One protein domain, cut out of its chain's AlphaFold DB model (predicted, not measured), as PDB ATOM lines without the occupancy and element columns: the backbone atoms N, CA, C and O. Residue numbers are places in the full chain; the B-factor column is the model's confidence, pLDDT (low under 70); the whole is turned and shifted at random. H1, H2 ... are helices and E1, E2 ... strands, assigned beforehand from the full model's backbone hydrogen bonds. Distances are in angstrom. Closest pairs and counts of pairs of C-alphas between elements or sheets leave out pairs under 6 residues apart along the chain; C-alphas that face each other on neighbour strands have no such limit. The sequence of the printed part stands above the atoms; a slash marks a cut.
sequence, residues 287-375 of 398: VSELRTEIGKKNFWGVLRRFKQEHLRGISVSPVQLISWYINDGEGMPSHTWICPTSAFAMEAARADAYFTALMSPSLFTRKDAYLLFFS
ATOM      1  N   VAL A 287      12.315   3.949  -2.381       43.75
ATOM      2  CA  VAL A 287      11.736   2.692  -1.912       43.75
ATOM      3  C   VAL A 287      12.917   1.765  -1.693       43.75
ATOM      4  O   VAL A 287      13.512   1.309  -2.667       43.75
ATOM      5  N   SER A 288      13.312   1.520  -0.443       48.34
ATOM      6  CA  SER A 288      14.192   0.381  -0.167       48.34
ATOM      7  C   SER A 288      13.320  -0.870  -0.273       48.34
ATOM      8  O   SER A 288      12.712  -1.278   0.713       48.34
ATOM      9  N   GLU A 289      13.151  -1.339  -1.509       55.62
ATOM     10  CA  GLU A 289      12.467  -2.536  -2.043       55.62
ATOM     11  C   GLU A 289      11.045  -2.905  -1.551       55.62
ATOM     12  O   GLU A 289      10.312  -3.543  -2.299       55.62
ATOM     13  N   LEU A 290      10.573  -2.441  -0.392       68.81
ATOM     14  CA  LEU A 290       9.208  -2.616   0.124       68.81
ATOM     15  C   LEU A 290       8.654  -1.373   0.847       68.81
ATOM     16  O   LEU A 290       7.439  -1.254   0.978       68.81
ATOM     17  N   ARG A 291       9.506  -0.440   1.309       80.56
ATOM     18  CA  ARG A 291       9.080   0.723   2.120       80.56
ATOM     19  C   ARG A 291       9.477   2.048   1.490       80.56
ATOM     20  O   ARG A 291      10.628   2.224   1.102       80.56
ATOM     21  N   THR A 292       8.556   3.004   1.465       87.25
ATOM     22  CA  THR A 292       8.789   4.377   1.008       87.25
ATOM     23  C   THR A 292       9.486   5.200   2.088       87.25
ATOM     24  O   THR A 292       8.986   5.354   3.202       87.25
ATOM     25  N   GLU A 293      10.605   5.818   1.746       89.44
ATOM     26  CA  GLU A 293      11.337   6.722   2.615       89.44
ATOM     27  C   GLU A 293      10.612   8.065   2.746       89.44
ATOM     28  O   GLU A 293      10.201   8.726   1.784       89.44
ATOM     29  N   ILE A 294      10.494   8.495   3.989       91.81
ATOM     30  CA  ILE A 294       9.764   9.667   4.422       91.81
ATOM     31  C   ILE A 294      10.803  10.679   4.865       91.81
ATOM     32  O   ILE A 294      11.296  10.633   5.989       91.81
ATOM     33  N   GLY A 295      11.155  11.609   3.992       89.19
ATOM     34  CA  GLY A 295      12.027  12.736   4.288       89.19
ATOM     35  C   GLY A 295      11.292  14.044   4.506       89.19
ATOM     36  O   GLY A 295      10.126  14.208   4.156       89.19
ATOM     37  N   LYS A 296      11.998  15.033   5.063       86.81
ATOM     38  CA  LYS A 296      11.428  16.366   5.331       86.81
ATOM     39  C   LYS A 296      10.813  17.012   4.082       86.81
ATOM     40  O   LYS A 296       9.803  17.703   4.182       86.81
ATOM     41  N   LYS A 297      11.408  16.778   2.906       83.81
ATOM     42  CA  LYS A 297      10.963  17.359   1.627       83.81
ATOM     43  C   LYS A 297       9.711  16.686   1.054       83.81
ATOM     44  O   LYS A 297       8.882  17.377   0.473       83.81
ATOM     45  N   ASN A 298       9.571  15.367   1.202       85.31
ATOM     46  CA  ASN A 298       8.467  14.600   0.610       85.31
ATOM     47  C   ASN A 298       7.368  14.222   1.630       85.31
ATOM     48  O   ASN A 298       6.325  13.726   1.211       85.31
ATOM     49  N   PHE A 299       7.559  14.511   2.926       91.56
ATOM     50  CA  PHE A 299       6.682  14.138   4.048       91.56
ATOM     51  C   PHE A 299       5.189  14.292   3.741       91.56
ATOM     52  O   PHE A 299       4.431  13.324   3.738       91.56
ATOM     53  N   TRP A 300       4.765  15.511   3.405       91.06
ATOM     54  CA  TRP A 300       3.360  15.796   3.121       91.06
ATOM     55  C   TRP A 300       2.875  15.170   1.813       91.06
ATOM     56  O   TRP A 300       1.699  14.841   1.690       91.06
ATOM     57  N   GLY A 301       3.751  15.002   0.822       86.56
ATOM     58  CA  GLY A 301       3.412  14.320  -0.427       86.56
ATOM     59  C   GLY A 301       3.085  12.848  -0.189       86.56
ATOM     60  O   GLY A 301       2.034  12.377  -0.617       86.56
ATOM     61  N   VAL A 302       3.946  12.156   0.558       90.06
ATOM     62  CA  VAL A 302       3.795  10.736   0.896       90.06
ATOM     63  C   VAL A 302       2.539  10.495   1.733       90.06
ATOM     64  O   VAL A 302       1.692   9.701   1.337       90.06
ATOM     65  N   LEU A 303       2.338  11.262   2.811       91.12
ATOM     66  CA  LEU A 303       1.142  11.128   3.650       91.12
ATOM     67  C   LEU A 303      -0.159  11.381   2.876       91.12
ATOM     68  O   LEU A 303      -1.166  10.713   3.104       91.12
ATOM     69  N   ARG A 304      -0.155  12.339   1.941       87.88
ATOM     70  CA  ARG A 304      -1.334  12.610   1.106       87.88
ATOM     71  C   ARG A 304      -1.648  11.453   0.163       87.88
ATOM     72  O   ARG A 304      -2.827  11.140   0.038       87.88
ATOM     73  N   ARG A 305      -0.637  10.828  -0.452       85.50
ATOM     74  CA  ARG A 305      -0.824   9.633  -1.293       85.50
ATOM     75  C   ARG A 305      -1.431   8.490  -0.487       85.50
ATOM     76  O   ARG A 305      -2.532   8.062  -0.815       85.50
ATOM     77  N   PHE A 306      -0.824   8.145   0.647       87.50
ATOM     78  CA  PHE A 306      -1.332   7.090   1.526       87.50
ATOM     79  C   PHE A 306      -2.783   7.344   1.971       87.50
ATOM     80  O   PHE A 306      -3.652   6.482   1.854       87.50
ATOM     81  N   LYS A 307      -3.112   8.577   2.387       88.25
ATOM     82  CA  LYS A 307      -4.500   8.933   2.730       88.25
ATOM     83  C   LYS A 307      -5.455   8.776   1.542       88.25
ATOM     84  O   LYS A 307      -6.595   8.352   1.725       88.25
ATOM     85  N   GLN A 308      -5.031   9.168   0.343       85.12
ATOM     86  CA  GLN A 308      -5.844   9.060  -0.868       85.12
ATOM     87  C   GLN A 308      -6.021   7.617  -1.336       85.12
ATOM     88  O   GLN A 308      -7.027   7.336  -1.982       85.12
ATOM     89  N   GLU A 309      -5.081   6.727  -1.052       82.81
ATOM     90  CA  GLU A 309      -5.139   5.323  -1.461       82.81
ATOM     91  C   GLU A 309      -5.945   4.487  -0.458       82.81
ATOM     92  O   GLU A 309      -6.837   3.749  -0.869       82.81
ATOM     93  N   HIS A 310      -5.741   4.699   0.847       82.56
ATOM     94  CA  HIS A 310      -6.269   3.804   1.886       82.56
ATOM     95  C   HIS A 310      -7.391   4.406   2.745       82.56
ATOM     96  O   HIS A 310      -8.172   3.670   3.343       82.56
ATOM     97  N   LEU A 311      -7.506   5.739   2.836       85.62
ATOM     98  CA  LEU A 311      -8.326   6.415   3.861       85.62
ATOM     99  C   LEU A 311      -9.242   7.508   3.281       85.62
ATOM    100  O   LEU A 311      -9.506   8.534   3.925       85.62
ATOM    101  N   ARG A 312      -9.738   7.320   2.049       81.38
ATOM    102  CA  ARG A 312     -10.664   8.273   1.414       81.38
ATOM    103  C   ARG A 312     -11.912   8.469   2.275       81.38
ATOM    104  O   ARG A 312     -12.575   7.514   2.655       81.38
ATOM    105  N   GLY A 313     -12.241   9.730   2.558       81.44
ATOM    106  CA  GLY A 313     -13.420  10.098   3.350       81.44
ATOM    107  C   GLY A 313     -13.233  10.022   4.867       81.44
ATOM    108  O   GLY A 313     -14.124  10.449   5.595       81.44
ATOM    109  N   ILE A 314     -12.078   9.561   5.360       86.12
ATOM    110  CA  ILE A 314     -11.798   9.483   6.797       86.12
ATOM    111  C   ILE A 314     -10.981  10.708   7.230       86.12
ATOM    112  O   ILE A 314      -9.951  11.062   6.638       86.12
ATOM    113  N   SER A 315     -11.446  11.386   8.281       87.31
ATOM    114  CA  SER A 315     -10.690  12.460   8.925       87.31
ATOM    115  C   SER A 315      -9.692  11.860   9.911       87.31
ATOM    116  O   SER A 315     -10.077  11.192  10.866       87.31
ATOM    117  N   VAL A 316      -8.403  12.076   9.659       90.81
ATOM    118  CA  VAL A 316      -7.291  11.479  10.409       90.81
ATOM    119  C   VAL A 316      -6.243  12.562  10.632       90.81
ATOM    120  O   VAL A 316      -5.944  13.325   9.707       90.81
ATOM    121  N   SER A 317      -5.699  12.658  11.848       93.94
ATOM    122  CA  SER A 317      -4.638  13.624  12.148       93.94
ATOM    123  C   SER A 317      -3.323  13.222  11.464       93.94
ATOM    124  O   SER A 317      -3.075  12.030  11.277       93.94
ATOM    125  N   PRO A 318      -2.433  14.172  11.120       93.38
ATOM    126  CA  PRO A 318      -1.135  13.848  10.527       93.38
ATOM    127  C   PRO A 318      -0.289  12.887  11.371       93.38
ATOM    128  O   PRO A 318       0.345  11.998  10.815       93.38
ATOM    129  N   VAL A 319      -0.330  13.033  12.701       95.81
ATOM    130  CA  VAL A 319       0.360  12.150  13.661       95.81
ATOM    131  C   VAL A 319      -0.189  10.725  13.589       95.81
ATOM    132  O   VAL A 319       0.571   9.760  13.607       95.81
ATOM    133  N   GLN A 320      -1.510  10.584  13.475       94.75
ATOM    134  CA  GLN A 320      -2.128   9.272  13.334       94.75
ATOM    135  C   GLN A 320      -1.778   8.625  12.000       94.75
ATOM    136  O   GLN A 320      -1.467   7.441  11.943       94.75
ATOM    137  N   LEU A 321      -1.826   9.424  10.939       94.62
ATOM    138  CA  LEU A 321      -1.603   8.978   9.577       94.62
ATOM    139  C   LEU A 321      -0.180   8.445   9.383       94.62
ATOM    140  O   LEU A 321      -0.016   7.376   8.811       94.62
ATOM    141  N   ILE A 322       0.833   9.152   9.896       95.81
ATOM    142  CA  ILE A 322       2.227   8.694   9.823       95.81
ATOM    143  C   ILE A 322       2.478   7.456  10.695       95.81
ATOM    144  O   ILE A 322       3.248   6.590  10.300       95.81
ATOM    145  N   SER A 323       1.812   7.353  11.854       95.69
ATOM    146  CA  SER A 323       1.917   6.168  12.712       95.69
ATOM    147  C   SER A 323       1.358   4.935  12.005       95.69
ATOM    148  O   SER A 323       2.038   3.920  11.970       95.69
ATOM    149  N   TRP A 324       0.183   5.031  11.370       94.44
ATOM    150  CA  TRP A 324      -0.358   3.941  10.548       94.44
ATOM    151  C   TRP A 324       0.536   3.604   9.363       94.44
ATOM    152  O   TRP A 324       0.867   2.446   9.170       94.44
ATOM    153  N   TYR A 325       1.006   4.617   8.639       93.94
ATOM    154  CA  TYR A 325       1.838   4.403   7.463       93.94
ATOM    155  C   TYR A 325       3.152   3.661   7.767       93.94
ATOM    156  O   TYR A 325       3.602   2.833   6.978       93.94
ATOM    157  N   ILE A 326       3.766   3.935   8.923       93.62
ATOM    158  CA  ILE A 326       4.959   3.213   9.383       93.62
ATOM    159  C   ILE A 326       4.582   1.840   9.955       93.62
ATOM    160  O   ILE A 326       5.241   0.864   9.614       93.62
ATOM    161  N   ASN A 327       3.517   1.739  10.763       90.19
ATOM    162  CA  ASN A 327       3.049   0.469  11.340       90.19
ATOM    163  C   ASN A 327       2.704  -0.575  10.271       90.19
ATOM    164  O   ASN A 327       3.033  -1.748  10.443       90.19
ATOM    165  N   ASP A 328       2.090  -0.144   9.169       86.44
ATOM    166  CA  ASP A 328       1.726  -0.995   8.030       86.44
ATOM    167  C   ASP A 328       2.953  -1.389   7.184       86.44
ATOM    168  O   ASP A 328       2.850  -2.161   6.235       86.44
ATOM    169  N   GLY A 329       4.140  -0.880   7.532       85.44
ATOM    170  CA  GLY A 329       5.396  -1.184   6.859       85.44
ATOM    171  C   GLY A 329       5.556  -0.499   5.505       85.44
ATOM    172  O   GLY A 329       6.558  -0.733   4.841       85.44
ATOM    173  N   GLU A 330       4.628   0.365   5.095       87.69
ATOM    174  CA  GLU A 330       4.701   1.077   3.813       87.69
ATOM    175  C   GLU A 330       5.665   2.272   3.849       87.69
ATOM    176  O   GLU A 330       6.140   2.738   2.809       87.69
ATOM    177  N   GLY A 331       5.972   2.770   5.048       90.69
ATOM    178  CA  GLY A 331       6.783   3.956   5.272       90.69
ATOM    179  C   GLY A 331       7.975   3.738   6.201       90.69
ATOM    180  O   GLY A 331       7.884   3.001   7.178       90.69
ATOM    181  N   MET A 332       9.082   4.442   5.954       92.19
ATOM    182  CA  MET A 332      10.198   4.544   6.905       92.19
ATOM    183  C   MET A 332      10.772   5.966   6.954       92.19
ATOM    184  O   MET A 332      10.858   6.619   5.918       92.19
ATOM    185  N   PRO A 333      11.174   6.501   8.118       92.00
ATOM    186  CA  PRO A 333      11.783   7.826   8.183       92.00
ATOM    187  C   PRO A 333      13.153   7.849   7.493       92.00
ATOM    188  O   PRO A 333      13.991   6.987   7.725       92.00
ATOM    189  N   SER A 334      13.406   8.881   6.686       89.12
ATOM    190  CA  SER A 334      14.732   9.127   6.106       89.12
ATOM    191  C   SER A 334      15.733   9.617   7.151       89.12
ATOM    192  O   SER A 334      15.357  10.297   8.116       89.12
ATOM    193  N   HIS A 335      17.017   9.499   6.821       83.56
ATOM    194  CA  HIS A 335      18.118  10.137   7.549       83.56
ATOM    195  C   HIS A 335      17.953  11.666   7.721       83.56
ATOM    196  O   HIS A 335      18.491  12.250   8.664       83.56
ATOM    197  N   THR A 336      17.164  12.346   6.873       84.62
ATOM    198  CA  THR A 336      16.936  13.803   6.981       84.62
ATOM    199  C   THR A 336      16.212  14.218   8.266       84.62
ATOM    200  O   THR A 336      16.252  15.394   8.646       84.62
ATOM    201  N   TRP A 337      15.567  13.276   8.963       84.25
ATOM    202  CA  TRP A 337      14.970  13.510  10.279       84.25
ATOM    203  C   TRP A 337      15.987  13.462  11.414       84.25
ATOM    204  O   TRP A 337      15.704  14.046  12.465       84.25
ATOM    205  N   ILE A 338      17.158  12.858  11.173       76.19
ATOM    206  CA  ILE A 338      18.200  12.686  12.180       76.19
ATOM    207  C   ILE A 338      19.065  13.925  12.344       76.19
ATOM    208  O   ILE A 338      19.311  14.359  13.463       76.19
ATOM    209  N   CYS A 339      19.481  14.528  11.231       64.19
ATOM    210  CA  CYS A 339      20.385  15.671  11.243       64.19
ATOM    211  C   CYS A 339      19.588  16.978  11.123       64.19
ATOM    212  O   CYS A 339      19.207  17.375  10.012       64.19
ATOM    213  N   PRO A 340      19.275  17.690  12.220       56.47
ATOM    214  CA  PRO A 340      19.047  19.115  12.092       56.47
ATOM    215  C   PRO A 340      20.370  19.762  11.656       56.47
ATOM    216  O   PRO A 340      21.445  19.363  12.083       56.47
ATOM    217  N   THR A 341      20.307  20.776  10.799       54.91
ATOM    218  CA  THR A 341      21.480  21.549  10.350       54.91
ATOM    219  C   THR A 341      22.171  22.301  11.507       54.91
ATOM    220  O   THR A 341      23.195  22.943  11.310       54.91
ATOM    221  N   SER A 342      21.600  22.249  12.714       55.25
ATOM    222  CA  SER A 342      22.133  22.809  13.951       55.25
ATOM    223  C   SER A 342      23.010  21.794  14.687       55.25
ATOM    224  O   SER A 342      22.610  20.643  14.828       55.25
ATOM    225  N   ALA A 343      24.134  22.248  15.240       54.00
ATOM    226  CA  ALA A 343      25.156  21.470  15.952       54.00
ATOM    227  C   ALA A 343      24.716  20.783  17.273       54.00
ATOM    228  O   ALA A 343      25.554  20.482  18.118       54.00
ATOM    229  N   PHE A 344      23.421  20.547  17.490       63.16
ATOM    230  CA  PHE A 344      22.908  19.897  18.694       63.16
ATOM    231  C   PHE A 344      22.679  18.407  18.451       63.16
ATOM    232  O   PHE A 344      22.090  18.018  17.438       63.16
ATOM    233  N   ALA A 345      23.118  17.588  19.406       67.06
ATOM    234  CA  ALA A 345      22.837  16.160  19.425       67.06
ATOM    235  C   ALA A 345      21.320  15.906  19.443       67.06
ATOM    236  O   ALA A 345      20.550  16.661  20.042       67.06
ATOM    237  N   MET A 346      20.889  14.840  18.772       79.81
ATOM    238  CA  MET A 346      19.502  14.398  18.824       79.81
ATOM    239  C   MET A 346      19.134  13.971  20.253       79.81
ATOM    240  O   MET A 346      19.897  13.275  20.913       79.81
ATOM    241  N   GLU A 347      17.940  14.352  20.708       83.88
ATOM    242  CA  GLU A 347      17.373  13.869  21.969       83.88
ATOM    243  C   GLU A 347      17.178  12.342  21.949       83.88
ATOM    244  O   GLU A 347      16.651  11.801  20.975       83.88
ATOM    245  N   ALA A 348      17.543  11.654  23.036       87.38
ATOM    246  CA  ALA A 348      17.484  10.192  23.134       87.38
ATOM    247  C   ALA A 348      16.097   9.624  22.779       87.38
ATOM    248  O   ALA A 348      15.995   8.744  21.932       87.38
ATOM    249  N   ALA A 349      15.017  10.218  23.300       89.00
ATOM    250  CA  ALA A 349      13.651   9.778  23.002       89.00
ATOM    251  C   ALA A 349      13.296   9.870  21.505       89.00
ATOM    252  O   ALA A 349      12.498   9.090  20.986       89.00
ATOM    253  N   ARG A 350      13.892  10.829  20.788       89.56
ATOM    254  CA  ARG A 350      13.712  10.986  19.344       89.56
ATOM    255  C   ARG A 350      14.551   9.979  18.556       89.56
ATOM    256  O   ARG A 350      14.098   9.519  17.509       89.56
ATOM    257  N   ALA A 351      15.730   9.624  19.066       88.81
ATOM    258  CA  ALA A 351      16.562   8.559  18.513       88.81
ATOM    259  C   ALA A 351      15.878   7.195  18.660       88.81
ATOM    260  O   ALA A 351      15.797   6.455  17.684       88.81
ATOM    261  N   ASP A 352      15.289   6.920  19.824       91.50
ATOM    262  CA  ASP A 352      14.527   5.697  20.087       91.50
ATOM    263  C   ASP A 352      13.298   5.592  19.178       91.50
ATOM    264  O   ASP A 352      13.038   4.538  18.593       91.50
ATOM    265  N   ALA A 353      12.568   6.696  18.981       93.50
ATOM    266  CA  ALA A 353      11.453   6.753  18.037       93.50
ATOM    267  C   ALA A 353      11.909   6.469  16.593       93.50
ATOM    268  O   ALA A 353      11.257   5.713  15.871       93.50
ATOM    269  N   TYR A 354      13.041   7.042  16.170       92.31
ATOM    270  CA  TYR A 354      13.626   6.776  14.853       92.31
ATOM    271  C   TYR A 354      14.038   5.306  14.696       92.31
ATOM    272  O   TYR A 354      13.710   4.679  13.690       92.31
ATOM    273  N   PHE A 355      14.704   4.739  15.703       91.00
ATOM    274  CA  PHE A 355      15.126   3.342  15.700       91.00
ATOM    275  C   PHE A 355      13.928   2.384  15.680       91.00
ATOM    276  O   PHE A 355      13.908   1.442  14.891       91.00
ATOM    277  N   THR A 356      12.891   2.671  16.470       91.75
ATOM    278  CA  THR A 356      11.638   1.902  16.497       91.75
ATOM    279  C   THR A 356      10.974   1.891  15.123       91.75
ATOM    280  O   THR A 356      10.595   0.831  14.639       91.75
ATOM    281  N   ALA A 357      10.900   3.041  14.446       91.94
ATOM    282  CA  ALA A 357      10.326   3.131  13.104       91.94
ATOM    283  C   ALA A 357      11.079   2.291  12.053       91.94
ATOM    284  O   ALA A 357      10.466   1.803  11.105       91.94
ATOM    285  N   LEU A 358      12.399   2.137  12.199       88.62
ATOM    286  CA  LEU A 358      13.215   1.345  11.277       88.62
ATOM    287  C   LEU A 358      13.145  -0.154  11.579       88.62
ATOM    288  O   LEU A 358      12.875  -0.957  10.683       88.62
ATOM    289  N   MET A 359      13.385  -0.517  12.839       88.69
ATOM    290  CA  MET A 359      13.646  -1.898  13.249       88.69
ATOM    291  C   MET A 359      12.381  -2.640  13.679       88.69
ATOM    292  O   MET A 359      12.258  -3.835  13.424       88.69
ATOM    293  N   SER A 360      11.425  -1.929  14.277       89.44
ATOM    294  CA  SER A 360      10.213  -2.507  14.866       89.44
ATOM    295  C   SER A 360       8.979  -1.669  14.511       89.44
ATOM    296  O   SER A 360       8.309  -1.158  15.413       89.44
ATOM    297  N   PRO A 361       8.656  -1.510  13.211       89.62
ATOM    298  CA  PRO A 361       7.611  -0.599  12.754       89.62
ATOM    299  C   PRO A 361       6.262  -0.869  13.408       89.62
ATOM    300  O   PRO A 361       5.584   0.087  13.723       89.62
ATOM    301  N   SER A 362       5.902  -2.123  13.706       88.25
ATOM    302  CA  SER A 362       4.641  -2.484  14.376       88.25
ATOM    303  C   SER A 362       4.495  -1.945  15.805       88.25
ATOM    304  O   SER A 362       3.398  -1.973  16.362       88.25
ATOM    305  N   LEU A 363       5.593  -1.509  16.427       91.56
ATOM    306  CA  LEU A 363       5.606  -0.891  17.753       91.56
ATOM    307  C   LEU A 363       5.565   0.643  17.676       91.56
ATOM    308  O   LEU A 363       5.565   1.298  18.716       91.56
ATOM    309  N   PHE A 364       5.528   1.229  16.476       95.12
ATOM    310  CA  PHE A 364       5.644   2.667  16.289       95.12
ATOM    311  C   PHE A 364       4.345   3.404  16.652       95.12
ATOM    312  O   PHE A 364       3.319   3.378  15.958       95.12
ATOM    313  N   THR A 365       4.372   4.116  17.774       95.94
ATOM    314  CA  THR A 365       3.176   4.739  18.341       95.94
ATOM    315  C   THR A 365       2.938   6.161  17.820       95.94
ATOM    316  O   THR A 365       3.791   6.810  17.213       95.94
ATOM    317  N   ARG A 366       1.763   6.721  18.141       96.06
ATOM    318  CA  ARG A 366       1.469   8.153  17.926       96.06
ATOM    319  C   ARG A 366       2.451   9.065  18.669       96.06
ATOM    320  O   ARG A 366       2.709  10.177  18.212       96.06
ATOM    321  N   LYS A 367       2.956   8.623  19.826       95.38
ATOM    322  CA  LYS A 367       3.929   9.378  20.623       95.38
ATOM    323  C   LYS A 367       5.261   9.442  19.882       95.38
ATOM    324  O   LYS A 367       5.803  10.531  19.733       95.38
ATOM    325  N   ASP A 368       5.713   8.316  19.339       94.81
ATOM    326  CA  ASP A 368       6.948   8.233  18.549       94.81
ATOM    327  C   ASP A 368       6.831   9.064  17.270       94.81
ATOM    328  O   ASP A 368       7.720   9.849  16.946       94.81
ATOM    329  N   ALA A 369       5.675   8.997  16.601       94.88
ATOM    330  CA  ALA A 369       5.344   9.866  15.476       94.88
ATOM    331  C   ALA A 369       5.449  11.355  15.834       94.88
ATOM    332  O   ALA A 369       6.047  12.139  15.095       94.88
ATOM    333  N   TYR A 370       4.876  11.759  16.969       94.50
ATOM    334  CA  TYR A 370       4.949  13.140  17.431       94.50
ATOM    335  C   TYR A 370       6.395  13.567  17.723       94.50
ATOM    336  O   TYR A 370       6.836  14.593  17.206       94.50
ATOM    337  N   LEU A 371       7.143  12.757  18.480       91.62
ATOM    338  CA  LEU A 371       8.544  13.011  18.840       91.62
ATOM    339  C   LEU A 371       9.468  13.077  17.613       91.62
ATOM    340  O   LEU A 371      10.392  13.885  17.532       91.62
ATOM    341  N   LEU A 372       9.235  12.228  16.617       90.75
ATOM    342  CA  LEU A 372      10.125  12.161  15.470       90.75
ATOM    343  C   LEU A 372       9.871  13.285  14.461       90.75
ATOM    344  O   LEU A 372      10.827  13.918  13.986       90.75
ATOM    345  N   PHE A 373       8.595  13.537  14.152       91.12
ATOM    346  CA  PHE A 373       8.184  14.365  13.017       91.12
ATOM    347  C   PHE A 373       7.642  15.749  13.397       91.12
ATOM    348  O   PHE A 373       7.655  16.644  12.552       91.12
ATOM    349  N   PHE A 374       7.167  15.946  14.633       89.88
ATOM    350  CA  PHE A 374       6.401  17.144  15.008       89.88
ATOM    351  C   PHE A 374       6.962  17.915  16.203       89.88
ATOM    352  O   PHE A 374       6.719  19.119  16.295       89.88
ATOM    353  N   SER A 375       7.758  17.298  17.079       82.50
ATOM    354  CA  SER A 375       8.494  18.029  18.114       82.50
ATOM    355  C   SER A 375       9.718  18.712  17.495       82.50
ATOM    356  O   SER A 375      10.852  18.234  17.546       82.50
TER     357      SER A 375
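Overview. This is residues 287 to 375 of the 398 residues of an uncharacterized protein of Ectocarpus siliculosus (UniProt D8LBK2). Four short helices cross one another in a chain of contacts, H1 to H2 to H4 to H3, beside a small parallel pair of strands, E1 and E2; residues 339 to 345 stick out. The printed part has 89 residues, mostly helix, with E1, H1, H2, E2, H3 and H4 in order. It is compact, radius of gyration of the C-alphas 12.6 A, and spans 41 by 25 by 22 A.

Arrangement. E1, residues 291 to 294, and E2, residues 331 to 333, are parallel; N 294 and O 332, 2.7 A apart, are within hydrogen-bond range. With H1, residues 299 to 310, and H2, residues 318 to 327, they form a strand-helix-strand unit, parallel strands joined through helices, its crossover right-handed. H1 touches H2 with residues 303 to 307 alone, closest C-alphas Leu 303 and Ile 322, 6.7 A. H4, residues 366 to 373, touches H2, closest C-alphas Arg 366 and Ser 323, 5.6 A. H4 touches H3, residues 348 to 359, about perpendicular at 77 degrees, closest C-alphas Asp 368 and Ala 353, 4.8 A. Every O i to N i+4 pair in H1, H2, H3 and H4 is within hydrogen-bond range.

Along the chain. E1 begins at C-alpha 291 (9.080, 0.723, 2.120). H1 is 16.7 A long, H3 16.1 A. H4 ends at C-alpha 373 (8.184, 14.365, 13.017).

Size, cuts and confidence. The printed part has no cut. The E2 to H3 link is long. Residues 287 to 290 and 339 to 345 have pLDDT under 70.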